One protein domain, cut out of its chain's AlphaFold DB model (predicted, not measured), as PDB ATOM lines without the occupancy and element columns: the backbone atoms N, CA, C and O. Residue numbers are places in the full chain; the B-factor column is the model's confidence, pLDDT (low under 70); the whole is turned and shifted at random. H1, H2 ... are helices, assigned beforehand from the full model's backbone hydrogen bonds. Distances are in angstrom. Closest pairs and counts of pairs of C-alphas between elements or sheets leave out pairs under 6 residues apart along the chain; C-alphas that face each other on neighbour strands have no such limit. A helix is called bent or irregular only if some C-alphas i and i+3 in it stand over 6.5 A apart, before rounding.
ATOM      1  N   ALA A   3     172.042  95.339 104.710       75.94
ATOM      2  CA  ALA A   3     172.523  96.137 103.578       75.94
ATOM      3  C   ALA A   3     171.390  96.621 102.650       75.94
ATOM      4  O   ALA A   3     171.486  97.708 102.084       75.94
ATOM      5  N   LEU A   4     170.310  95.844 102.532       79.12
ATOM      6  CA  LEU A   4     169.204  96.114 101.612       79.12
ATOM      7  C   LEU A   4     168.397  97.365 102.031       79.12
ATOM      8  O   LEU A   4     168.273  98.273 101.210       79.12
ATOM      9  N   PRO A   5     167.956  97.520 103.299       78.00
ATOM     10  CA  PRO A   5     167.340  98.762 103.773       78.00
ATOM     11  C   PRO A   5     168.200 100.009 103.550       78.00
ATOM     12  O   PRO A   5     167.673 101.049 103.176       78.00
ATOM     13  N   ILE A   6     169.523  99.924 103.743       80.31
ATOM     14  CA  ILE A   6     170.433 101.066 103.542       80.31
ATOM     15  C   ILE A   6     170.443 101.504 102.079       80.31
ATOM     16  O   ILE A   6     170.393 102.701 101.796       80.31
ATOM     17  N   GLN A   7     170.518 100.545 101.154       82.75
ATOM     18  CA  GLN A   7     170.501 100.831  99.722       82.75
ATOM     19  C   GLN A   7     169.171 101.453  99.300       82.75
ATOM     20  O   GLN A   7     169.185 102.478  98.625       82.75
ATOM     21  N   VAL A   8     168.046 100.907  99.771       81.94
ATOM     22  CA  VAL A   8     166.713 101.477  99.523       81.94
ATOM     23  C   VAL A   8     166.624 102.898 100.073       81.94
ATOM     24  O   VAL A   8     166.236 103.808  99.349       81.94
ATOM     25  N   VAL A   9     167.045 103.123 101.323       82.25
ATOM     26  CA  VAL A   9     167.017 104.455 101.944       82.25
ATOM     27  C   VAL A   9     167.853 105.453 101.149       82.25
ATOM     28  O   VAL A   9     167.395 106.564 100.897       82.25
ATOM     29  N   ARG A  10     169.064 105.073 100.732       77.88
ATOM     30  CA  ARG A  10     169.930 105.939  99.925       77.88
ATOM     31  C   ARG A  10     169.328 106.238  98.562       77.88
ATOM     32  O   ARG A  10     169.265 107.403  98.198       77.88
ATOM     33  N   TYR A  11     168.863 105.217  97.852       81.69
ATOM     34  CA  TYR A  11     168.264 105.371  96.528       81.69
ATOM     35  C   TYR A  11     167.031 106.282  96.578       81.69
ATOM     36  O   TYR A  11     166.947 107.265  95.848       81.69
ATOM     37  N   VAL A  12     166.117 106.026  97.520       82.56
ATOM     38  CA  VAL A  12     164.888 106.814  97.686       82.56
ATOM     39  C   VAL A  12     165.188 108.255  98.105       82.56
ATOM     40  O   VAL A  12     164.484 109.167  97.676       82.56
ATOM     41  N   MET A  13     166.202 108.489  98.948       80.56
ATOM     42  CA  MET A  13     166.474 109.816  99.516       80.56
ATOM     43  C   MET A  13     167.411 110.690  98.682       80.56
ATOM     44  O   MET A  13     167.155 111.889  98.612       80.56
ATOM     45  N   LEU A  14     168.465 110.120  98.095       77.31
ATOM     46  CA  LEU A  14     169.505 110.839  97.346       77.31
ATOM     47  C   LEU A  14     169.250 110.846  95.827       77.31
ATOM     48  O   LEU A  14     169.853 111.642  95.113       77.31
ATOM     49  N   GLY A  15     168.340 109.999  95.332       70.12
ATOM     50  CA  GLY A  15     168.088 109.840  93.900       70.12
ATOM     51  C   GLY A  15     169.232 109.128  93.166       70.12
ATOM     52  O   GLY A  15     170.278 108.820  93.740       70.12
ATOM     53  N   GLU A  16     169.033 108.847  91.876       60.78
ATOM     54  CA  GLU A  16     169.996 108.091  91.057       60.78
ATOM     55  C   GLU A  16     171.343 108.809  90.879       60.78
ATOM     56  O   GLU A  16     172.386 108.157  90.880       60.78
ATOM     57  N   GLN A  17     171.354 110.144  90.810       52.97
ATOM     58  CA  GLN A  17     172.547 110.918  90.446       52.97
ATOM     59  C   GLN A  17     173.615 111.016  91.549       52.97
ATOM     60  O   GLN A  17     174.801 111.061  91.236       52.97
ATOM     61  N   GLU A  18     173.244 110.981  92.834       53.97
ATOM     62  CA  GLU A  18     174.222 110.949  93.941       53.97
ATOM     63  C   GLU A  18     174.539 109.524  94.429       53.97
ATOM     64  O   GLU A  18     175.394 109.323  95.297       53.97
ATOM     65  N   SER A  19     173.891 108.509  93.849       52.66
ATOM     66  CA  SER A  19     174.048 107.097  94.220       52.66
ATOM     67  C   SER A  19     175.299 106.426  93.633       52.66
ATOM     68  O   SER A  19     175.371 105.199  93.550       52.66
ATOM     69  N   HIS A  20     176.320 107.207  93.265       49.84
ATOM     70  CA  HIS A  20     177.606 106.656  92.849       49.84
ATOM     71  C   HIS A  20     178.132 105.676  93.912       49.84
ATOM     72  O   HIS A  20     178.070 105.980  95.112       49.84
ATOM     73  N   PRO A  21     178.654 104.501  93.507       49.84
ATOM     74  CA  PRO A  21     178.974 103.404  94.410       49.84
ATOM     75  C   PRO A  21     180.205 103.742  95.258       49.84
ATOM     76  O   PRO A  21     181.309 103.249  95.046       49.84
ATOM     77  N   ARG A  22     180.027 104.574  96.286       56.75
ATOM     78  CA  ARG A  22     180.927 104.586  97.436       56.75
ATOM     79  C   ARG A  22     180.785 103.225  98.101       56.75
ATOM     80  O   ARG A  22     179.665 102.861  98.456       56.75
ATOM     81  N   SER A  23     181.912 102.517  98.238       63.94
ATOM     82  CA  SER A  23     182.055 101.187  98.850       63.94
ATOM     83  C   SER A  23     180.883 100.820  99.762       63.94
ATOM     84  O   SER A  23     180.618 101.508 100.757       63.94
ATOM     85  N   VAL A  24     180.202  99.723  99.419       65.75
ATOM     86  CA  VAL A  24     179.026  99.190 100.131       65.75
ATOM     87  C   VAL A  24     179.296  99.045 101.639       65.75
ATOM     88  O   VAL A  24     178.383  99.202 102.445       65.75
ATOM     89  N   PHE A  25     180.563  98.859 102.026       73.12
ATOM     90  CA  PHE A  25     181.025  98.678 103.405       73.12
ATOM     91  C   PHE A  25     181.837  99.861 103.963       73.12
ATOM     92  O   PHE A  25     182.678  99.693 104.845       73.12
ATOM     93  N   GLY A  26     181.607 101.081 103.475       78.25
ATOM     94  CA  GLY A  26     182.294 102.274 103.979       78.25
ATOM     95  C   GLY A  26     181.945 102.646 105.432       78.25
ATOM     96  O   GLY A  26     181.039 102.100 106.059       78.25
ATOM     97  N   LYS A  27     182.613 103.677 105.967       81.00
ATOM     98  CA  LYS A  27     182.403 104.210 107.336       81.00
ATOM     99  C   LYS A  27     180.932 104.500 107.680       81.00
ATOM    100  O   LYS A  27     180.527 104.389 108.833       81.00
ATOM    101  N   GLN A  28     180.127 104.881 106.689       76.44
ATOM    102  CA  GLN A  28     178.695 105.147 106.863       76.44
ATOM    103  C   GLN A  28     177.885 103.863 107.100       76.44
ATOM    104  O   GLN A  28     176.997 103.865 107.949       76.44
ATOM    105  N   PHE A  29     178.241 102.758 106.433       80.00
ATOM    106  CA  PHE A  29     177.649 101.441 106.682       80.00
ATOM    107  C   PHE A  29     177.914 100.997 108.119       80.00
ATOM    108  O   PHE A  29     176.981 100.644 108.827       80.00
ATOM    109  N   TRP A  30     179.159 101.108 108.589       82.56
ATOM    110  CA  TRP A  30     179.523 100.748 109.963       82.56
ATOM    111  C   TRP A  30     178.811 101.595 111.021       82.56
ATOM    112  O   TRP A  30     178.424 101.075 112.063       82.56
ATOM    113  N   ARG A  31     178.574 102.885 110.748       84.19
ATOM    114  CA  ARG A  31     177.768 103.749 111.627       84.19
ATOM    115  C   ARG A  31     176.309 103.306 111.686       84.19
ATOM    116  O   ARG A  31     175.752 103.230 112.776       84.19
ATOM    117  N   TYR A  32     175.702 103.007 110.539       82.25
ATOM    118  CA  TYR A  32     174.329 102.506 110.485       82.25
ATOM    119  C   TYR A  32     174.209 101.127 111.144       82.25
ATOM    120  O   TYR A  32     173.319 100.906 111.956       82.25
ATOM    121  N   PHE A  33     175.141 100.222 110.855       85.44
ATOM    122  CA  PHE A  33     175.194  98.891 111.450       85.44
ATOM    123  C   PHE A  33     175.360  98.963 112.970       85.44
ATOM    124  O   PHE A  33     174.591  98.339 113.694       85.44
ATOM    125  N   GLY A  34     176.296  99.783 113.458       87.00
ATOM    126  CA  GLY A  34     176.490 100.013 114.889       87.00
ATOM    127  C   GLY A  34     175.252 100.607 115.559       87.00
ATOM    128  O   GLY A  34     174.904 100.204 116.663       87.00
ATOM    129  N   LEU A  35     174.534 101.501 114.876       87.38
ATOM    130  CA  LEU A  35     173.262 102.029 115.361       87.38
ATOM    131  C   LEU A  35     172.174 100.947 115.440       87.38
ATOM    132  O   LEU A  35     171.498 100.843 116.463       87.38
ATOM    133  N   CYS A  36     171.995 100.149 114.384       86.12
ATOM    134  CA  CYS A  36     171.052  99.029 114.378       86.12
ATOM    135  C   CYS A  36     171.366  98.031 115.488       86.12
ATOM    136  O   CYS A  36     170.452  97.582 116.173       86.12
ATOM    137  N   LEU A  37     172.648  97.724 115.693       88.56
ATOM    138  CA  LEU A  37     173.099  96.829 116.749       88.56
ATOM    139  C   LEU A  37     172.830  97.443 118.126       88.56
ATOM    140  O   LEU A  37     172.249  96.777 118.969       88.56
ATOM    141  N   ALA A  38     173.150  98.721 118.341       88.62
ATOM    142  CA  ALA A  38     172.897  99.402 119.610       88.62
ATOM    143  C   ALA A  38     171.401  99.462 119.959       88.62
ATOM    144  O   ALA A  38     171.024  99.159 121.089       88.62
ATOM    145  N   ILE A  39     170.540  99.814 118.998       86.94
ATOM    146  CA  ILE A  39     169.088  99.872 119.219       86.94
ATOM    147  C   ILE A  39     168.508  98.465 119.385       86.94
ATOM    148  O   ILE A  39     167.688  98.263 120.274       86.94
ATOM    149  N   GLY A  40     168.933  97.499 118.567       86.50
ATOM    150  CA  GLY A  40     168.453  96.118 118.633       86.50
ATOM    151  C   GLY A  40     168.887  95.403 119.911       86.50
ATOM    152  O   GLY A  40     168.076  94.784 120.587       86.50
ATOM    153  N   PHE A  41     170.154  95.529 120.298       90.62
ATOM    154  CA  PHE A  41     170.642  94.980 121.559       90.62
ATOM    155  C   PHE A  41     170.000  95.694 122.750       90.62
ATOM    156  O   PHE A  41     169.524  95.043 123.675       90.62
ATOM    157  N   GLY A  42     169.905  97.027 122.700       88.56
ATOM    158  CA  GLY A  42     169.233  97.813 123.730       88.56
ATOM    159  C   GLY A  42     167.766  97.420 123.910       88.56
ATOM    160  O   GLY A  42     167.312  97.277 125.042       88.56
ATOM    161  N   SER A  43     167.027  97.183 122.823       87.31
ATOM    162  CA  SER A  43     165.628  96.758 122.901       87.31
ATOM    163  C   SER A  43     165.471  95.339 123.443       87.31
ATOM    164  O   SER A  43     164.575  95.114 124.254       87.31
ATOM    165  N   ILE A  44     166.355  94.407 123.069       89.69
ATOM    166  CA  ILE A  44     166.372  93.043 123.620       89.69
ATOM    167  C   ILE A  44     166.645  93.080 125.123       89.69
ATOM    168  O   ILE A  44     165.908  92.464 125.886       89.69
ATOM    169  N   VAL A  45     167.661  93.831 125.559       92.69
ATOM    170  CA  VAL A  45     168.012  93.958 126.980       92.69
ATOM    171  C   VAL A  45     166.859  94.575 127.769       92.69
ATOM    172  O   VAL A  45     166.461  94.026 128.792       92.69
ATOM    173  N   VAL A  46     166.271  95.673 127.285       91.31
ATOM    174  CA  VAL A  46     165.125  96.319 127.947       91.31
ATOM    175  C   VAL A  46     163.918  95.383 128.007       91.31
ATOM    176  O   VAL A  46     163.305  95.253 129.063       91.31
ATOM    177  N   GLY A  47     163.591  94.696 126.911       89.00
ATOM    178  CA  GLY A  47     162.484  93.740 126.871       89.00
ATOM    179  C   GLY A  47     162.694  92.566 127.829       89.00
ATOM    180  O   GLY A  47     161.802  92.249 128.614       89.00
ATOM    181  N   ALA A  48     163.889  91.972 127.826       90.56
ATOM    182  CA  ALA A  48     164.250  90.883 128.729       90.56
ATOM    183  C   ALA A  48     164.196  91.320 130.198       90.56
ATOM    184  O   ALA A  48     163.666  90.585 131.026       90.56
ATOM    185  N   LEU A  49     164.671  92.528 130.519       92.69
ATOM    186  CA  LEU A  49     164.585  93.087 131.869       92.69
ATOM    187  C   LEU A  49     163.134  93.298 132.306       92.69
ATOM    188  O   LEU A  49     162.789  92.920 133.419       92.69
ATOM    189  N   ILE A  50     162.272  93.847 131.445       91.69
ATOM    190  CA  ILE A  50     160.846  94.036 131.759       91.69
ATOM    191  C   ILE A  50     160.181  92.692 132.057       91.69
ATOM    192  O   ILE A  50     159.480  92.569 133.059       91.69
ATOM    193  N   VAL A  51     160.426  91.678 131.221       89.75
ATOM    194  CA  VAL A  51     159.856  90.340 131.423       89.75
ATOM    195  C   VAL A  51     160.420  89.689 132.684       89.75
ATOM    196  O   VAL A  51     159.647  89.187 133.491       89.75
ATOM    197  N   ALA A  52     161.736  89.728 132.899       88.69
ATOM    198  CA  ALA A  52     162.387  89.084 134.040       88.69
ATOM    199  C   ALA A  52     162.022  89.744 135.376       88.69
ATOM    200  O   ALA A  52     161.662  89.051 136.329       88.69
ATOM    201  N   VAL A  53     162.075  91.078 135.451       89.00
ATOM    202  CA  VAL A  53     161.692  91.838 136.650       89.00
ATOM    203  C   VAL A  53     160.203  91.682 136.894       89.00
ATOM    204  O   VAL A  53     159.804  91.318 137.996       89.00
ATOM    205  N   GLY A  54     159.382  91.882 135.862       85.00
ATOM    206  CA  GLY A  54     157.940  91.730 135.958       85.00
ATOM    207  C   GLY A  54     157.546  90.350 136.475       85.00
ATOM    208  O   GLY A  54     156.779  90.250 137.435       85.00
ATOM    209  N   PHE A  55     158.142  89.298 135.911       84.81
ATOM    210  CA  PHE A  55     157.956  87.915 136.340       84.81
ATOM    211  C   PHE A  55     158.402  87.685 137.789       84.81
ATOM    212  O   PHE A  55     157.637  87.126 138.570       84.81
ATOM    213  N   SER A  56     159.588  88.164 138.171       85.19
ATOM    214  CA  SER A  56     160.133  87.997 139.528       85.19
ATOM    215  C   SER A  56     159.273  88.690 140.583       85.19
ATOM    216  O   SER A  56     158.980  88.111 141.626       85.19
ATOM    217  N   VAL A  57     158.805  89.907 140.290       83.88
ATOM    218  CA  VAL A  57     157.909  90.679 141.159       83.88
ATOM    219  C   VAL A  57     156.599  89.921 141.364       83.88
ATOM    220  O   VAL A  57     156.193  89.664 142.492       83.88
ATOM    221  N   THR A  58     155.958  89.498 140.276       80.31
ATOM    222  CA  THR A  58     154.660  88.807 140.336       80.31
ATOM    223  C   THR A  58     154.747  87.403 140.946       80.31
ATOM    224  O   THR A  58     153.801  86.973 141.600       80.31
ATOM    225  N   HIS A  59     155.893  86.727 140.825       76.44
ATOM    226  CA  HIS A  59     156.172  85.474 141.531       76.44
ATOM    227  C   HIS A  59     156.421  85.692 143.036       76.44
ATOM    228  O   HIS A  59     155.972  84.897 143.858       76.44
ATOM    229  N   SER A  60     157.091  86.785 143.418       75.88
ATOM    230  CA  SER A  60     157.380  87.116 144.822       75.88
ATOM    231  C   SER A  60     156.136  87.507 145.628       75.88
ATOM    232  O   SER A  60     156.150  87.384 146.850       75.88
ATOM    233  N   PHE A  61     155.063  87.963 144.974       71.56
ATOM    234  CA  PHE A  61     153.816  88.379 145.629       71.56
ATOM    235  C   PHE A  61     152.833  87.233 145.946       71.56
ATOM    236  O   PHE A  61     151.724  87.512 146.380       71.56
ATOM    237  N   ASN A  62     153.235  85.966 145.774       59.50
ATOM    238  CA  ASN A  62     152.531  84.757 146.234       59.50
ATOM    239  C   ASN A  62     150.995  84.731 145.975       59.50
ATOM    240  O   ASN A  62     150.186  85.139 146.804       59.50
ATOM    241  N   GLY A  63     150.573  84.144 144.845       57.00
ATOM    242  CA  GLY A  63     149.315  83.375 144.795       57.00
ATOM    243  C   GLY A  63     148.052  83.969 144.148       57.00
ATOM    244  O   GLY A  63     147.071  83.237 144.056       57.00
ATOM    245  N   TYR A  64     148.018  85.210 143.644       54.47
ATOM    246  CA  TYR A  64     146.759  85.771 143.090       54.47
ATOM    247  C   TYR A  64     146.527  85.566 141.579       54.47
ATOM    248  O   TYR A  64     145.383  85.563 141.127       54.47
ATOM    249  N   LEU A  65     147.575  85.357 140.774       55.06
ATOM    250  CA  LEU A  65     147.469  85.149 139.320       55.06
ATOM    251  C   LEU A  65     147.801  83.693 138.980       55.06
ATOM    252  O   LEU A  65     148.908  83.366 138.570       55.06
ATOM    253  N   GLY A  66     146.830  82.800 139.175       58.75
ATOM    254  CA  GLY A  66     146.979  81.338 139.119       58.75
ATOM    255  C   GLY A  66     147.368  80.699 137.775       58.75
ATOM    256  O   GLY A  66     147.084  79.523 137.569       58.75
ATOM    257  N   LYS A  67     147.998  81.417 136.836       72.69
ATOM    258  CA  LYS A  67     148.534  80.840 135.592       72.69
ATOM    259  C   LYS A  67     149.833  81.540 135.199       72.69
ATOM    260  O   LYS A  67     149.794  82.607 134.589       72.69
ATOM    261  N   THR A  68     150.972  80.888 135.441       76.12
ATOM    262  CA  THR A  68     152.318  81.326 135.014       76.12
ATOM    263  C   THR A  68     152.351  81.754 133.540       76.12
ATOM    264  O   THR A  68     153.005  82.731 133.183       76.12
ATOM    265  N   GLY A  69     151.570  81.082 132.682       76.38
ATOM    266  CA  GLY A  69     151.431  81.435 131.267       76.38
ATOM    267  C   GLY A  69     150.742  82.782 131.005       76.38
ATOM    268  O   GLY A  69     151.184  83.524 130.134       76.38
ATOM    269  N   LEU A  70     149.703  83.141 131.771       80.69
ATOM    270  CA  LEU A  70     149.011  84.429 131.614       80.69
ATOM    271  C   LEU A  70     149.920  85.590 132.036       80.69
ATOM    272  O   LEU A  70     149.966  86.621 131.373       80.69
ATOM    273  N   GLN A  71     150.678  85.401 133.113       82.06
ATOM    274  CA  GLN A  71     151.632  86.384 133.620       82.06
ATOM    275  C   GLN A  71     152.765  86.639 132.618       82.06
ATOM    276  O   GLN A  71     153.051  87.792 132.299       82.06
ATOM    277  N   LEU A  72     153.360  85.578 132.059       84.38
ATOM    278  CA  LEU A  72     154.358  85.707 130.993       84.38
ATOM    279  C   LEU A  72     153.785  86.407 129.759       84.38
ATOM    280  O   LEU A  72     154.456  87.264 129.187       84.38
ATOM    281  N   PHE A  73     152.545  86.093 129.374       85.75
ATOM    282  CA  PHE A  73     151.875  86.748 128.252       85.75
ATOM    283  C   PHE A  73     151.712  88.256 128.484       85.75
ATOM    284  O   PHE A  73     152.123  89.047 127.640       85.75
ATOM    285  N   VAL A  74     151.189  88.670 129.642       88.12
ATOM    286  CA  VAL A  74     150.994  90.092 129.979       88.12
ATOM    287  C   VAL A  74     152.320  90.853 129.962       88.12
ATOM    288  O   VAL A  74     152.426  91.886 129.300       88.12
ATOM    289  N   TRP A  75     153.360  90.333 130.622       87.75
ATOM    290  CA  TRP A  75     154.674  90.981 130.632       87.75
ATOM    291  C   TRP A  75     155.329  91.017 129.251       87.75
ATOM    292  O   TRP A  75     155.970  92.010 128.909       87.75
ATOM    293  N   SER A  76     155.120  89.983 128.431       87.38
ATOM    294  CA  SER A  76     155.589  89.963 127.043       87.38
ATOM    295  C   SER A  76     154.895  91.029 126.199       87.38
ATOM    296  O   SER A  76     155.563  91.748 125.461       87.38
ATOM    297  N   VAL A  77     153.575  91.194 126.338       90.06
ATOM    298  CA  VAL A  77     152.820  92.250 125.642       90.06
ATOM    299  C   VAL A  77     153.320  93.633 126.056       90.06
ATOM    300  O   VAL A  77     153.588  94.467 125.192       90.06
ATOM    301  N   ILE A  78     153.531  93.867 127.355       90.75
ATOM    302  CA  ILE A  78     154.085  95.133 127.860       90.75
ATOM    303  C   ILE A  78     155.482  95.383 127.279       90.75
ATOM    304  O   ILE A  78     155.758  96.482 126.792       90.75
ATOM    305  N   ALA A  79     156.352  94.371 127.282       89.31
ATOM    306  CA  ALA A  79     157.691  94.472 126.714       89.31
ATOM    307  C   ALA A  79     157.645  94.814 125.217       89.31
ATOM    308  O   ALA A  79     158.355  95.720 124.781       89.31
ATOM    309  N   ILE A  80     156.766  94.164 124.446       88.88
ATOM    310  CA  ILE A  80     156.550  94.471 123.027       88.88
ATOM    311  C   ILE A  80     156.105  95.925 122.862       88.88
ATOM    312  O   ILE A  80     156.717  96.655 122.087       88.88
ATOM    313  N   CYS A  81     155.116  96.395 123.629       88.88
ATOM    314  CA  CYS A  81     154.659  97.784 123.562       88.88
ATOM    315  C   CYS A  81     155.790  98.790 123.835       88.88
ATOM    316  O   CYS A  81     155.921  99.780 123.109       88.88
ATOM    317  N   VAL A  82     156.632  98.536 124.841       89.25
ATOM    318  CA  VAL A  82     157.778  99.401 125.170       89.25
ATOM    319  C   VAL A  82     158.834  99.370 124.065       89.25
ATOM    320  O   VAL A  82     159.325 100.422 123.651       89.25
ATOM    321  N   VAL A  83     159.161  98.192 123.535       88.00
ATOM    322  CA  VAL A  83     160.125  98.048 122.437       88.00
ATOM    323  C   VAL A  83     159.622  98.744 121.174       88.00
ATOM    324  O   VAL A  83     160.374  99.497 120.556       88.00
ATOM    325  N   THR A  84     158.349  98.573 120.816       83.50
ATOM    326  CA  THR A  84     157.729  99.267 119.681       83.50
ATOM    327  C   THR A  84     157.740 100.779 119.889       83.50
ATOM    328  O   THR A  84     158.063 101.522 118.961       83.50
ATOM    329  N   PHE A  85     157.464 101.256 121.107       86.50
ATOM    330  CA  PHE A  85     157.574 102.675 121.437       86.50
ATOM    331  C   PHE A  85     158.993 103.203 121.181       86.50
ATOM    332  O   PHE A  85     159.155 104.205 120.485       86.50
ATOM    333  N   ILE A  86     160.023 102.505 121.668       87.44
ATOM    334  CA  ILE A  86     161.435 102.858 121.449       87.44
ATOM    335  C   ILE A  86     161.786 102.830 119.953       87.44
ATOM    336  O   ILE A  86     162.391 103.773 119.438       87.44
ATOM    337  N   ALA A  87     161.374 101.789 119.228       84.69
ATOM    338  CA  ALA A  87     161.657 101.631 117.805       84.69
ATOM    339  C   ALA A  87     161.061 102.777 116.974       84.69
ATOM    340  O   ALA A  87     161.750 103.378 116.150       84.69
ATOM    341  N   ILE A  88     159.809 103.152 117.243       84.19
ATOM    342  CA  ILE A  88     159.132 104.259 116.556       84.19
ATOM    343  C   ILE A  88     159.825 105.590 116.841       84.19
ATOM    344  O   ILE A  88     159.994 106.407 115.932       84.19
ATOM    345  N   ARG A  89     160.290 105.800 118.077       84.69
ATOM    346  CA  ARG A  89     161.037 107.005 118.468       84.69
ATOM    347  C   ARG A  89     162.354 107.163 117.716       84.69
ATOM    348  O   ARG A  89     162.743 108.288 117.403       84.69
ATOM    349  N   PHE A  90     163.011 106.053 117.397       84.88
ATOM    350  CA  PHE A  90     164.280 106.053 116.671       84.88
ATOM    351  C   PHE A  90     164.154 105.756 115.172       84.88
ATOM    352  O   PHE A  90     165.153 105.849 114.463       84.88
ATOM    353  N   SER A  91     162.942 105.510 114.662       83.19
ATOM    354  CA  SER A  91     162.665 105.267 113.234       83.19
ATOM    355  C   SER A  91     163.308 106.317 112.311       83.19
ATOM    356  O   SER A  91     164.013 105.971 111.367       83.19
ATOM    357  N   LEU A  92     163.161 107.605 112.645       83.88
ATOM    358  CA  LEU A  92     163.710 108.727 111.870       83.88
ATOM    359  C   LEU A  92     165.244 108.765 111.865       83.88
ATOM    360  O   LEU A  92     165.863 109.240 110.911       83.88
ATOM    361  N   LEU A  93     165.866 108.270 112.935       85.44
ATOM    362  CA  LEU A  93     167.312 108.303 113.106       85.44
ATOM    363  C   LEU A  93     167.995 107.303 112.156       85.44
ATOM    364  O   LEU A  93     169.060 107.611 111.622       85.44
ATOM    365  N   PHE A  94     167.342 106.177 111.838       83.00
ATOM    366  CA  PHE A  94     167.823 105.242 110.814       83.00
ATOM    367  C   PHE A  94     167.935 105.899 109.436       83.00
ATOM    368  O   PHE A  94     168.969 105.767 108.785       83.00
ATOM    369  N   CYS A  95     166.920 106.655 109.004       82.88
ATOM    370  CA  CYS A  95     166.973 107.374 107.729       82.88
ATOM    371  C   CYS A  95     168.059 108.458 107.734       82.88
ATOM    372  O   CYS A  95     168.827 108.563 106.781       82.88
ATOM    373  N   HIS A  96     168.180 109.211 108.832       84.00
ATOM    374  CA  HIS A  96     169.192 110.259 108.976       84.00
ATOM    375  C   HIS A  96     170.626 109.718 108.837       84.00
ATOM    376  O   HIS A  96     171.449 110.271 108.104       84.00
ATOM    377  N   VAL A  97     170.916 108.597 109.504       84.50
ATOM    378  CA  VAL A  97     172.228 107.938 109.446       84.50
ATOM    379  C   VAL A  97     172.434 107.218 108.113       84.50
ATOM    380  O   VAL A  97     173.552 107.214 107.602       84.50
ATOM    381  N   GLY A  98     171.375 106.672 107.506       77.56
ATOM    382  CA  GLY A  98     171.425 106.043 106.180       77.56
ATOM    383  C   GLY A  98     171.847 107.008 105.064       77.56
ATOM    384  O   GLY A  98     172.582 106.622 104.156       77.56
ATOM    385  N   ILE A  99     171.469 108.285 105.186       80.00
ATOM    386  CA  ILE A  99     171.903 109.381 104.298       80.00
ATOM    387  C   ILE A  99     173.373 109.780 104.561       80.00
ATOM    388  O   ILE A  99     173.995 110.471 103.761       80.00
ATOM    389  N   GLY A 100     173.970 109.312 105.661       76.50
ATOM    390  CA  GLY A 100     175.369 109.563 106.015       76.50
ATOM    391  C   GLY A 100     175.588 110.734 106.976       76.50
ATOM    392  O   GLY A 100     176.741 111.120 107.190       76.50
ATOM    393  N   ARG A 101     174.520 111.282 107.575       81.25
ATOM    394  CA  ARG A 101     174.600 112.376 108.560       81.25
ATOM    395  C   ARG A 101     174.985 111.877 109.964       81.25
ATOM    396  O   ARG A 101     175.044 110.674 110.229       81.25
ATOM    397  N   ALA A 102     175.323 112.809 110.856       83.12
ATOM    398  CA  ALA A 102     175.759 112.508 112.220       83.12
ATOM    399  C   ALA A 102     174.602 112.030 113.116       83.12
ATOM    400  O   ALA A 102     173.451 112.416 112.944       83.12
ATOM    401  N   ILE A 103     174.906 111.199 114.114       83.38
ATOM    402  CA  ILE A 103     173.898 110.648 115.027       83.38
ATOM    403  C   ILE A 103     173.429 111.737 116.002       83.38
ATOM    404  O   ILE A 103     174.228 112.262 116.777       83.38
ATOM    405  N   ARG A 104     172.125 112.047 116.009       83.69
ATOM    406  CA  ARG A 104     171.516 113.049 116.901       83.69
ATOM    407  C   ARG A 104     170.277 112.514 117.623       83.69
ATOM    408  O   ARG A 104     169.141 112.815 117.264       83.69
ATOM    409  N   TRP A 105     170.511 111.773 118.705       83.94
ATOM    410  CA  TRP A 105     169.477 111.131 119.534       83.94
ATOM    411  C   TRP A 105     168.409 112.095 120.078       83.94
ATOM    412  O   TRP A 105     167.217 111.798 120.059       83.94
ATOM    413  N   ARG A 106     168.821 113.273 120.565       84.44
ATOM    414  CA  ARG A 106     167.891 114.250 121.167       84.44
ATOM    415  C   ARG A 106     166.961 114.887 120.130       84.44
ATOM    416  O   ARG A 106     165.808 115.167 120.448       84.44
ATOM    417  N   ALA A 107     167.450 115.100 118.908       81.69
ATOM    418  CA  ALA A 107     166.666 115.700 117.830       81.69
ATOM    419  C   ALA A 107     165.563 114.744 117.352       81.69
ATOM    420  O   ALA A 107     164.398 115.134 117.307       81.69
ATOM    421  N   SER A 108     165.893 113.465 117.128       83.06
ATOM    422  CA  SER A 108     164.898 112.458 116.728       83.06
ATOM    423  C   SER A 108     163.803 112.263 117.782       83.06
ATOM    424  O   SER A 108     162.631 112.082 117.453       83.06
ATOM    425  N   TRP A 109     164.161 112.347 119.066       82.81
ATOM    426  CA  TRP A 109     163.192 112.229 120.155       82.81
ATOM    427  C   TRP A 109     162.193 113.393 120.192       82.81
ATOM    428  O   TRP A 109     161.009 113.196 120.480       82.81
ATOM    429  N   ARG A 110     162.657 114.611 119.887       84.81
ATOM    430  CA  ARG A 110     161.818 115.815 119.855       84.81
ATOM    431  C   ARG A 110     160.834 115.773 118.685       84.81
ATOM    432  O   ARG A 110     159.641 115.964 118.912       84.81
ATOM    433  N   ASP A 111     161.307 115.424 117.489       83.12
ATOM    434  CA  ASP A 111     160.488 115.385 116.267       83.12
ATOM    435  C   ASP A 111     159.349 114.351 116.345       83.12
ATOM    436  O   ASP A 111     158.222 114.591 115.900       83.12
ATOM    437  N   THR A 112     159.600 113.215 116.998       83.81
ATOM    438  CA  THR A 112     158.607 112.139 117.141       83.81
ATOM    439  C   THR A 112     157.555 112.396 118.229       83.81
ATOM    440  O   THR A 112     156.543 111.697 118.269       83.81
ATOM    441  N   ARG A 113     157.732 113.386 119.127       80.81
ATOM    442  CA  ARG A 113     156.858 113.575 120.311       80.81
ATOM    443  C   ARG A 113     155.445 114.024 119.977       80.81
ATOM    444  O   ARG A 113     154.521 113.477 120.567       80.81
ATOM    445  N   GLY A 114     155.281 114.938 119.027       81.88
ATOM    446  CA  GLY A 114     153.959 115.416 118.600       81.88
ATOM    447  C   GLY A 114     153.254 114.508 117.587       81.88
ATOM    448  O   GLY A 114     152.058 114.645 117.367       81.88
ATOM    449  N   HIS A 115     153.980 113.568 116.975       85.25
ATOM    450  CA  HIS A 115     153.501 112.819 115.808       85.25
ATOM    451  C   HIS A 115     153.484 111.305 116.011       85.25
ATOM    452  O   HIS A 115     153.221 110.576 115.059       85.25
ATOM    453  N   PHE A 116     153.734 110.832 117.236       83.31
ATOM    454  CA  PHE A 116     153.862 109.410 117.554       83.31
ATOM    455  C   PHE A 116     152.718 108.575 116.968       83.31
ATOM    456  O   PHE A 116     152.969 107.683 116.167       83.31
ATOM    457  N   TRP A 117     151.466 108.924 117.273       85.06
ATOM    458  CA  TRP A 117     150.298 108.186 116.788       85.06
ATOM    459  C   TRP A 117     150.177 108.173 115.266       85.06
ATOM    460  O   TRP A 117     149.852 107.141 114.692       85.06
ATOM    461  N   ARG A 118     150.505 109.280 114.591       87.00
ATOM    462  CA  ARG A 118     150.519 109.319 113.122       87.00
ATOM    463  C   ARG A 118     151.587 108.390 112.552       87.00
ATOM    464  O   ARG A 118     151.301 107.659 111.616       87.00
ATOM    465  N   ILE A 119     152.782 108.380 113.142       85.75
ATOM    466  CA  ILE A 119     153.881 107.500 112.720       85.75
ATOM    467  C   ILE A 119     153.509 106.028 112.939       85.75
ATOM    468  O   ILE A 119     153.746 105.211 112.051       85.75
ATOM    469  N   VAL A 120     152.905 105.697 114.087       86.25
ATOM    470  CA  VAL A 120     152.414 104.343 114.400       86.25
ATOM    471  C   VAL A 120     151.376 103.912 113.368       86.25
ATOM    472  O   VAL A 120     151.536 102.865 112.752       86.25
ATOM    473  N   VAL A 121     150.343 104.730 113.146       87.50
ATOM    474  CA  VAL A 121     149.255 104.420 112.209       87.50
ATOM    475  C   VAL A 121     149.789 104.257 110.790       87.50
ATOM    476  O   VAL A 121     149.387 103.326 110.105       87.50
ATOM    477  N   SER A 122     150.735 105.092 110.352       88.06
ATOM    478  CA  SER A 122     151.363 104.933 109.037       88.06
ATOM    479  C   SER A 122     152.129 103.616 108.911       88.06
ATOM    480  O   SER A 122     151.956 102.928 107.910       88.06
ATOM    481  N   HIS A 123     152.921 103.221 109.915       84.62
ATOM    482  CA  HIS A 123     153.598 101.918 109.895       84.62
ATOM    483  C   HIS A 123     152.592 100.766 109.888       84.62
ATOM    484  O   HIS A 123     152.716  99.868 109.062       84.62
ATOM    485  N   MET A 124     151.574 100.824 110.749       85.81
ATOM    486  CA  MET A 124     150.530  99.801 110.827       85.81
ATOM    487  C   MET A 124     149.780  99.671 109.505       85.81
ATOM    488  O   MET A 124     149.618  98.566 109.013       85.81
ATOM    489  N   LEU A 125     149.392 100.783 108.880       90.38
ATOM    490  CA  LEU A 125     148.668 100.770 107.611       90.38
ATOM    491  C   LEU A 125     149.536 100.263 106.452       90.38
ATOM    492  O   LEU A 125     149.042  99.563 105.574       90.38
ATOM    493  N   THR A 126     150.831 100.589 106.458       87.56
ATOM    494  CA  THR A 126     151.761 100.131 105.415       87.56
ATOM    495  C   THR A 126     152.076  98.638 105.561       87.56
ATOM    496  O   THR A 126     152.211  97.936 104.562       87.56
ATOM    497  N   LEU A 127     152.193  98.139 106.798       85.12
ATOM    498  CA  LEU A 127     152.507  96.736 107.084       85.12
ATOM    499  C   LEU A 127     151.265  95.836 107.133       85.12
ATOM    500  O   LEU A 127     151.395  94.637 106.923       85.12
ATOM    501  N   ALA A 128     150.068  96.393 107.333       88.12
ATOM    502  CA  ALA A 128     148.805  95.658 107.383       88.12
ATOM    503  C   ALA A 128     148.622  94.620 106.259       88.12
ATOM    504  O   ALA A 128     148.319  93.474 106.585       88.12
ATOM    505  N   PRO A 129     148.826  94.934 104.961       88.12
ATOM    506  CA  PRO A 129     148.667  93.929 103.908       88.12
ATOM    507  C   PRO A 129     149.665  92.768 104.031       88.12
ATOM    508  O   PRO A 129     149.319  91.630 103.716       88.12
ATOM    509  N   LEU A 130     150.880  93.029 104.523       86.50
ATOM    510  CA  LEU A 130     151.886  91.992 104.760       86.50
ATOM    511  C   LEU A 130     151.504  91.113 105.954       86.50
ATOM    512  O   LEU A 130     151.608  89.895 105.861       86.50
ATOM    513  N   GLU A 131     151.014  91.712 107.039       85.31
ATOM    514  CA  GLU A 131     150.534  90.981 108.220       85.31
ATOM    515  C   GLU A 131     149.338  90.087 107.876       85.31
ATOM    516  O   GLU A 131     149.326  88.905 108.213       85.31
ATOM    517  N   VAL A 132     148.357  90.609 107.130       89.94
ATOM    518  CA  VAL A 132     147.199  89.828 106.663       89.94
ATOM    519  C   VAL A 132     147.653  88.640 105.817       89.94
ATOM    520  O   VAL A 132     147.175  87.523 106.018       89.94
ATOM    521  N   PHE A 133     148.612  88.853 104.910       88.44
ATOM    522  CA  PHE A 133     149.173  87.769 104.112       88.44
ATOM    523  C   PHE A 133     149.896  86.726 104.977       88.44
ATOM    524  O   PHE A 133     149.692  85.529 104.783       88.44
ATOM    525  N   LEU A 134     150.713  87.149 105.946       86.25
ATOM    526  CA  LEU A 134     151.436  86.238 106.839       86.25
ATOM    527  C   LEU A 134     150.487  85.412 107.711       86.25
ATOM    528  O   LEU A 134     150.705  84.212 107.875       86.25
ATOM    529  N   ILE A 135     149.414  86.020 108.222       88.44
ATOM    530  CA  ILE A 135     148.374  85.320 108.985       88.44
ATOM    531  C   ILE A 135     147.667  84.290 108.098       88.44
ATOM    532  O   ILE A 135     147.484  83.145 108.518       88.44
ATOM    533  N   ALA A 136     147.307  84.663 106.866       88.75
ATOM    534  CA  ALA A 136     146.688  83.749 105.908       88.75
ATOM    535  C   ALA A 136     147.619  82.576 105.563       88.75
ATOM    536  O   ALA A 136     147.202  81.418 105.620       88.75
ATOM    537  N   LEU A 137     148.896  82.856 105.286       86.69
ATOM    538  CA  LEU A 137     149.913  81.840 105.039       86.69
ATOM    539  C   LEU A 137     150.044  80.900 106.243       86.69
ATOM    540  O   LEU A 137     149.999  79.686 106.077       86.69
ATOM    541  N   PHE A 138     150.139  81.439 107.459       86.06
ATOM    542  CA  PHE A 138     150.221  80.641 108.680       86.06
ATOM    543  C   PHE A 138     148.992  79.739 108.875       86.06
ATOM    544  O   PHE A 138     149.141  78.572 109.238       86.06
ATOM    545  N   ALA A 139     147.787  80.242 108.598       87.44
ATOM    546  CA  ALA A 139     146.557  79.455 108.675       87.44
ATOM    547  C   ALA A 139     146.543  78.301 107.658       87.44
ATOM    548  O   ALA A 139     146.226  77.169 108.026       87.44
ATOM    549  N   ILE A 140     146.950  78.564 106.409       85.94
ATOM    550  CA  ILE A 140     147.072  77.544 105.355       85.94
ATOM    551  C   ILE A 140     148.100  76.484 105.757       85.94
ATOM    552  O   ILE A 140     147.822  75.291 105.661       85.94
ATOM    553  N   LEU A 141     149.265  76.903 106.255       82.50
ATOM    554  CA  LEU A 141     150.310  75.985 106.709       82.50
ATOM    555  C   LEU A 141     149.828  75.118 107.863       82.50
ATOM    556  O   LEU A 141     150.033  73.908 107.853       82.50
ATOM    557  N   ARG A 142     149.146  75.712 108.844       83.69
ATOM    558  CA  ARG A 142     148.573  74.969 109.965       83.69
ATOM    559  C   ARG A 142     147.566  73.922 109.490       83.69
ATOM    560  O   ARG A 142     147.594  72.803 109.996       83.69
ATOM    561  N   ALA A 143     146.711  74.269 108.527       83.50
ATOM    562  CA  ALA A 143     145.776  73.325 107.922       83.50
ATOM    563  C   ALA A 143     146.522  72.200 107.188       83.50
ATOM    564  O   ALA A 143     146.251  71.030 107.446       83.50
ATOM    565  N   TRP A 144     147.528  72.535 106.375       80.50
ATOM    566  CA  TRP A 144     148.357  71.568 105.648       80.50
ATOM    567  C   TRP A 144     149.067  70.588 106.589       80.50
ATOM    568  O   TRP A 144     149.006  69.382 106.379       80.50
ATOM    569  N   PHE A 145     149.700  71.067 107.663       79.50
ATOM    570  CA  PHE A 145     150.364  70.196 108.642       79.50
ATOM    571  C   PHE A 145     149.392  69.338 109.458       79.50
ATOM    572  O   PHE A 145     149.815  68.346 110.048       79.50
ATOM    573  N   SER A 146     148.113  69.717 109.524       79.75
ATOM    574  CA  SER A 146     147.092  68.922 110.211       79.75
ATOM    575  C   SER A 146     146.547  67.771 109.359       79.75
ATOM    576  O   SER A 146     146.096  66.779 109.924       79.75
ATOM    577  N   THR A 147     146.602  67.886 108.027       76.50
ATOM    578  CA  THR A 147     146.030  66.912 107.080       76.50
ATOM    579  C   THR A 147     147.068  66.147 106.258       76.50
ATOM    580  O   THR A 147     146.749  65.083 105.736       76.50
ATOM    581  N   GLY A 148     148.287  66.670 106.113       64.75
ATOM    582  CA  GLY A 148     149.343  66.095 105.282       64.75
ATOM    583  C   GLY A 148     150.330  65.210 106.043       64.75
ATOM    584  O   GLY A 148     150.569  65.389 107.239       64.75
ATOM    585  N   ASP A 149     150.958  64.283 105.320       66.69
ATOM    586  CA  ASP A 149     152.061  63.473 105.833       66.69
ATOM    587  C   ASP A 149     153.210  64.364 106.340       66.69
ATOM    588  O   ASP A 149     153.678  65.291 105.662       66.69
ATOM    589  N   ARG A 150     153.710  64.051 107.544       62.28
ATOM    590  CA  ARG A 150     154.814  64.766 108.223       62.28
ATOM    591  C   ARG A 150     156.140  64.761 107.448       62.28
ATOM    592  O   ARG A 150     157.078  65.431 107.865       62.28
ATOM    593  N   SER A 151     156.223  64.029 106.338       61.91
ATOM    594  CA  SER A 151     157.370  63.987 105.424       61.91
ATOM    595  C   SER A 151     157.441  65.186 104.466       61.91
ATOM    596  O   SER A 151     158.404  65.308 103.707       61.91
ATOM    597  N   THR A 152     156.455  66.093 104.498       65.00
ATOM    598  CA  THR A 152     156.432  67.276 103.629       65.00
ATOM    599  C   THR A 152     157.596  68.229 103.944       65.00
ATOM    600  O   THR A 152     157.727  68.775 105.038       65.00
ATOM    601  N   SER A 153     158.442  68.432 102.936       65.94
ATOM    602  CA  SER A 153     159.630  69.287 102.919       65.94
ATOM    603  C   SER A 153     159.329  70.750 103.311       65.94
ATOM    604  O   SER A 153     158.498  71.406 102.691       65.94
ATOM    605  N   LEU A 154     160.032  71.287 104.321       75.62
ATOM    606  CA  LEU A 154     159.896  72.673 104.824       75.62
ATOM    607  C   LEU A 154     160.491  73.745 103.887       75.62
ATOM    608  O   LEU A 154     160.291  74.946 104.089       75.62
ATOM    609  N   TYR A 155     161.230  73.330 102.860       80.69
ATOM    610  CA  TYR A 155     161.952  74.214 101.943       80.69
ATOM    611  C   TYR A 155     161.079  75.245 101.192       80.69
ATOM    612  O   TYR A 155     161.439  76.425 101.221       80.69
ATOM    613  N   PRO A 156     159.937  74.895 100.560       80.44
ATOM    614  CA  PRO A 156     159.080  75.882  99.890       80.44
ATOM    615  C   PRO A 156     158.565  76.966 100.844       80.44
ATOM    616  O   PRO A 156     158.483  78.134 100.468       80.44
ATOM    617  N   ILE A 157     158.293  76.612 102.101       78.88
ATOM    618  CA  ILE A 157     157.829  77.557 103.122       78.88
ATOM    619  C   ILE A 157     158.926  78.574 103.432       78.88
ATOM    620  O   ILE A 157     158.679  79.780 103.435       78.88
ATOM    621  N   ALA A 158     160.153  78.096 103.648       83.25
ATOM    622  CA  ALA A 158     161.295  78.958 103.927       83.25
ATOM    623  C   ALA A 158     161.560  79.950 102.781       83.25
ATOM    624  O   ALA A 158     161.870  81.115 103.042       83.25
ATOM    625  N   ILE A 159     161.381  79.523 101.525       85.81
ATOM    626  CA  ILE A 159     161.510  80.394 100.347       85.81
ATOM    627  C   ILE A 159     160.446  81.496 100.371       85.81
ATOM    628  O   ILE A 159     160.790  82.675 100.277       85.81
ATOM    629  N   VAL A 160     159.169  81.136 100.550       85.62
ATOM    630  CA  VAL A 160     158.057  82.102 100.590       85.62
ATOM    631  C   VAL A 160     158.269  83.126 101.705       85.62
ATOM    632  O   VAL A 160     158.198  84.330 101.459       85.62
ATOM    633  N   VAL A 161     158.611  82.668 102.912       84.88
ATOM    634  CA  VAL A 161     158.871  83.541 104.066       84.88
ATOM    635  C   VAL A 161     160.067  84.466 103.816       84.88
ATOM    636  O   VAL A 161     160.012  85.648 104.160       84.88
ATOM    637  N   SER A 162     161.133  83.976 103.177       85.94
ATOM    638  CA  SER A 162     162.328  84.776 102.868       85.94
ATOM    639  C   SER A 162     162.048  85.876 101.839       85.94
ATOM    640  O   SER A 162     162.506  87.014 102.000       85.94
ATOM    641  N   LEU A 163     161.265  85.566 100.801       87.38
ATOM    642  CA  LEU A 163     160.833  86.544  99.799       87.38
ATOM    643  C   LEU A 163     159.936  87.610 100.431       87.38
ATOM    644  O   LEU A 163     160.194  88.803 100.270       87.38
ATOM    645  N   PHE A 164     158.949  87.194 101.228       85.31
ATOM    646  CA  PHE A 164     158.060  88.119 101.933       85.31
ATOM    647  C   PHE A 164     158.806  89.024 102.910       85.31
ATOM    648  O   PHE A 164     158.564  90.230 102.940       85.31
ATOM    649  N   SER A 165     159.765  88.473 103.652       84.75
ATOM    650  CA  SER A 165     160.614  89.255 104.556       84.75
ATOM    651  C   SER A 165     161.419  90.311 103.795       84.75
ATOM    652  O   SER A 165     161.561  91.444 104.254       84.75
ATOM    653  N   SER A 166     161.907  89.970 102.599       86.94
ATOM    654  CA  SER A 166     162.647  90.899 101.738       86.94
ATOM    655  C   SER A 166     161.767  92.050 101.246       86.94
ATOM    656  O   SER A 166     162.161  93.211 101.363       86.94
ATOM    657  N   VAL A 167     160.552  91.747 100.776       87.56
ATOM    658  CA  VAL A 167     159.561  92.763 100.379       87.56
ATOM    659  C   VAL A 167     159.191  93.651 101.567       87.56
ATOM    660  O   VAL A 167     159.208  94.876 101.448       87.56
ATOM    661  N   GLY A 168     158.942  93.058 102.737       84.44
ATOM    662  CA  GLY A 168     158.628  93.797 103.957       84.44
ATOM    663  C   GLY A 168     159.724  94.778 104.365       84.44
ATOM    664  O   GLY A 168     159.424  95.915 104.727       84.44
ATOM    665  N   MET A 169     160.998  94.399 104.221       85.44
ATOM    666  CA  MET A 169     162.118  95.314 104.462       85.44
ATOM    667  C   MET A 169     162.135  96.501 103.489       85.44
ATOM    668  O   MET A 169     162.375  97.626 103.925       85.44
ATOM    669  N   VAL A 170     161.872  96.283 102.195       87.94
ATOM    670  CA  VAL A 170     161.819  97.362 101.186       87.94
ATOM    671  C   VAL A 170     160.666  98.321 101.470       87.94
ATOM    672  O   VAL A 170     160.852  99.541 101.466       87.94
ATOM    673  N   VAL A 171     159.482  97.773 101.747       87.62
ATOM    674  CA  VAL A 171     158.273  98.548 102.051       87.62
ATOM    675  C   VAL A 171     158.466  99.349 103.338       87.62
ATOM    676  O   VAL A 171     158.215 100.554 103.359       87.62
ATOM    677  N   GLY A 172     158.993  98.716 104.390       85.88
ATOM    678  CA  GLY A 172     159.304  99.373 105.657       85.88
ATOM    679  C   GLY A 172     160.338 100.490 105.501       85.88
ATOM    680  O   GLY A 172     160.131 101.593 106.008       85.88
ATOM    681  N   ALA A 173     161.414 100.250 104.744       85.94
ATOM    682  CA  ALA A 173     162.437 101.258 104.468       85.94
ATOM    683  C   ALA A 173     161.869 102.457 103.689       85.94
ATOM    684  O   ALA A 173     162.107 103.606 104.061       85.94
ATOM    685  N   THR A 174     161.064 102.202 102.657       87.19
ATOM    686  CA  THR A 174     160.408 103.252 101.863       87.19
ATOM    687  C   THR A 174     159.430 104.071 102.708       87.19
ATOM    688  O   THR A 174     159.429 105.303 102.640       87.19
ATOM    689  N   CYS A 175     158.643 103.411 103.561       87.56
ATOM    690  CA  CYS A 175     157.745 104.080 104.501       87.56
ATOM    691  C   CYS A 175     158.518 104.976 105.476       87.56
ATOM    692  O   CYS A 175     158.170 106.144 105.659       87.56
ATOM    693  N   ALA A 176     159.625 104.477 106.033       85.31
ATOM    694  CA  ALA A 176     160.493 105.256 106.907       85.31
ATOM    695  C   ALA A 176     161.073 106.492 106.192       85.31
ATOM    696  O   ALA A 176     161.077 107.581 106.767       85.31
ATOM    697  N   CYS A 177     161.480 106.371 104.923       86.75
ATOM    698  CA  CYS A 177     161.925 107.506 104.103       86.75
ATOM    699  C   CYS A 177     160.829 108.554 103.894       86.75
ATOM    700  O   CYS A 177     161.082 109.755 104.032       86.75
ATOM    701  N   TRP A 178     159.605 108.121 103.587       89.12
ATOM    702  CA  TRP A 178     158.468 109.025 103.425       89.12
ATOM    703  C   TRP A 178     158.145 109.767 104.729       89.12
ATOM    704  O   TRP A 178     157.985 110.990 104.738       89.12
ATOM    705  N   LEU A 179     158.136 109.046 105.854       86.12
ATOM    706  CA  LEU A 179     157.945 109.625 107.183       86.12
ATOM    707  C   LEU A 179     159.063 110.602 107.544       86.12
ATOM    708  O   LEU A 179     158.789 111.669 108.091       86.12
ATOM    709  N   TYR A 180     160.307 110.276 107.195       85.81
ATOM    710  CA  TYR A 180     161.444 111.159 107.401       85.81
ATOM    711  C   TYR A 180     161.280 112.478 106.647       85.81
ATOM    712  O   TYR A 180     161.395 113.537 107.258       85.81
ATOM    713  N   ARG A 181     160.913 112.446 105.361       84.06
ATOM    714  CA  ARG A 181     160.651 113.673 104.583       84.06
ATOM    715  C   ARG A 181     159.554 114.543 105.199       84.06
ATOM    716  O   ARG A 181     159.612 115.763 105.096       84.06
ATOM    717  N   ARG A 182     158.561 113.926 105.843       85.38
ATOM    718  CA  ARG A 182     157.401 114.633 106.396       85.38
ATOM    719  C   ARG A 182     157.611 115.168 107.815       85.38
ATOM    720  O   ARG A 182     157.076 116.228 108.133       85.38
ATOM    721  N   PHE A 183     158.348 114.448 108.662       83.50
ATOM    722  CA  PHE A 183     158.427 114.722 110.104       83.50
ATOM    723  C   PHE A 183     159.811 115.150 110.611       83.50
ATOM    724  O   PHE A 183     159.891 115.676 111.717       83.50
ATOM    725  N   ALA A 184     160.890 114.981 109.840       78.75
ATOM    726  CA  ALA A 184     162.257 115.262 110.295       78.75
ATOM    727  C   ALA A 184     162.657 116.750 110.187       78.75
ATOM    728  O   ALA A 184     163.746 117.062 109.710       78.75
ATOM    729  N   ARG A 185     161.789 117.686 110.597       78.00
ATOM    730  CA  ARG A 185     162.073 119.130 110.474       78.00
ATOM    731  C   ARG A 185     163.264 119.561 111.336       78.00
ATOM    732  O   ARG A 185     164.219 120.105 110.790       78.00
ATOM    733  N   ALA A 186     163.298 119.227 112.631       72.56
ATOM    734  CA  ALA A 186     164.407 119.655 113.494       72.56
ATOM    735  C   ALA A 186     165.732 118.942 113.169       72.56
ATOM    736  O   ALA A 186     166.807 119.508 113.374       72.56
ATOM    737  N   LEU A 187     165.659 117.709 112.655       73.38
ATOM    738  CA  LEU A 187     166.805 116.959 112.121       73.38
ATOM    739  C   LEU A 187     167.384 117.558 110.825       73.38
ATOM    740  O   LEU A 187     168.550 117.308 110.516       73.38
ATOM    741  N   LEU A 188     166.587 118.301 110.053       75.56
ATOM    742  CA  LEU A 188     167.022 118.947 108.812       75.56
ATOM    743  C   LEU A 188     167.485 120.394 109.036       75.56
ATOM    744  O   LEU A 188     168.450 120.802 108.400       75.56
ATOM    745  N   GLU A 189     166.834 121.131 109.940       73.06
ATOM    746  CA  GLU A 189     167.107 122.551 110.229       73.06
ATOM    747  C   GLU A 189     168.418 122.788 110.988       73.06
ATOM    748  O   GLU A 189     169.028 123.843 110.854       73.06
ATOM    749  N   ASN A 190     168.884 121.802 111.756       59.69
ATOM    750  CA  ASN A 190     170.211 121.833 112.360       59.69
ATOM    751  C   ASN A 190     171.072 120.766 111.664       59.69
ATOM    752  O   ASN A 190     171.034 119.613 112.103       59.69
TER     753      ASN A 190
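AT A GLANCE: This is residues 3 to 190 of the 191 residues of an uncharacterized protein of Paraburkholderia fungorum (UniProt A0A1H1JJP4). Two long prongs, each of two helices running opposite ways, spread as an open V: the helical hairpin of H2 and H3 makes one, and H6 with H5b, the second arm of the bent helix H5, makes the other, more loosely joined. H3 and H6 meet near their last residues, where H1, H4 and H5a pack round the junction and the short H7 packs on H4. The printed part has 188 residues with seven named helices, H1 to H7 in chain order, and no named strand; its class is all helix. The whole is loose, with a radius of gyration of the C-alphas of 20.3 A and spans of 58 by 47 by 30 A.

IN THESE COORDINATES: H2, the longest helix, holds residues 27 to 60 and runs 48.2 A from C-alpha 27 at (182.403, 104.210, 107.336) to C-alpha 60 at (157.380, 87.116, 144.822). H3, residues 68 to 98, spans 42.5 A and is irregular, C-alphas 89 and 92 being 7.3 A apart, with a kink of 40 degrees near residue 92. H6, residues 155 to 183, spans 41.5 A and ends with C-alpha 183 at (158.427, 114.722, 110.104). H5, residues 116 to 147, was assigned as one helix by its hydrogen bonds but is bent, C-alphas 126 and 129 being 7.1 A apart; its arms are H5a, residues 116 to 126, and H5b, residues 129 to 147, 27.3 A long. H1, residues 3 to 18, is irregular, C-alphas 13 and 16 being 9.3 A apart, with a kink of 72 degrees near residue 12. H4 holds residues 105 to 113 and H7 residues 185 to 189.

HOW THE PARTS SIT: H2 and H3 form a hairpin and touch, closest at the C-alphas of Gly 47 and Ala 79, 4.9 A apart, at a shallow tilt of 19 degrees, opposite ways. H3 is the hub. With residues 91 to 96 alone it touches H6, the C-alphas of Leu 92 and Tyr 180 being closest at 5.6 A, at a steep tilt of 57 degrees. H5a touches H6, closest at the C-alphas of His 123 and Cys 175, 7.1 A apart. H5b and H6 are close but not clearly touching, the C-alphas of Leu 130 and Gly 168 being closest at 7.0 A. H1 touches H6, closest at the C-alphas of Pro 5 and Ala 173, 5.5 A apart. H4 touches H3, the C-alphas of Arg 89 and Thr 112 being closest at 5.8 A, and H7, those of Ala 107 and Leu 187 also at 5.8 A. H2 and H6 are apart. Every O i to N i+4 pair is within hydrogen-bond range in H2, H5a, H5b, H6 and H7, against 9 of 12 in H1, 24 of 27 in H3 and 4 of 5 in H4.

THE WHOLE: The two C-alphas farthest apart, those of Gln 17 and Gly 63, are 65.2 A apart. The printed part has no cut and no long link. Residues 60 to 67 and 145 to 151 stand free, of which 145 to 147 belong to H5. The mean pLDDT of the printed part is 81.2; residues 16 to 24, 62 to 66, 148 to 153 and 190 are under 70.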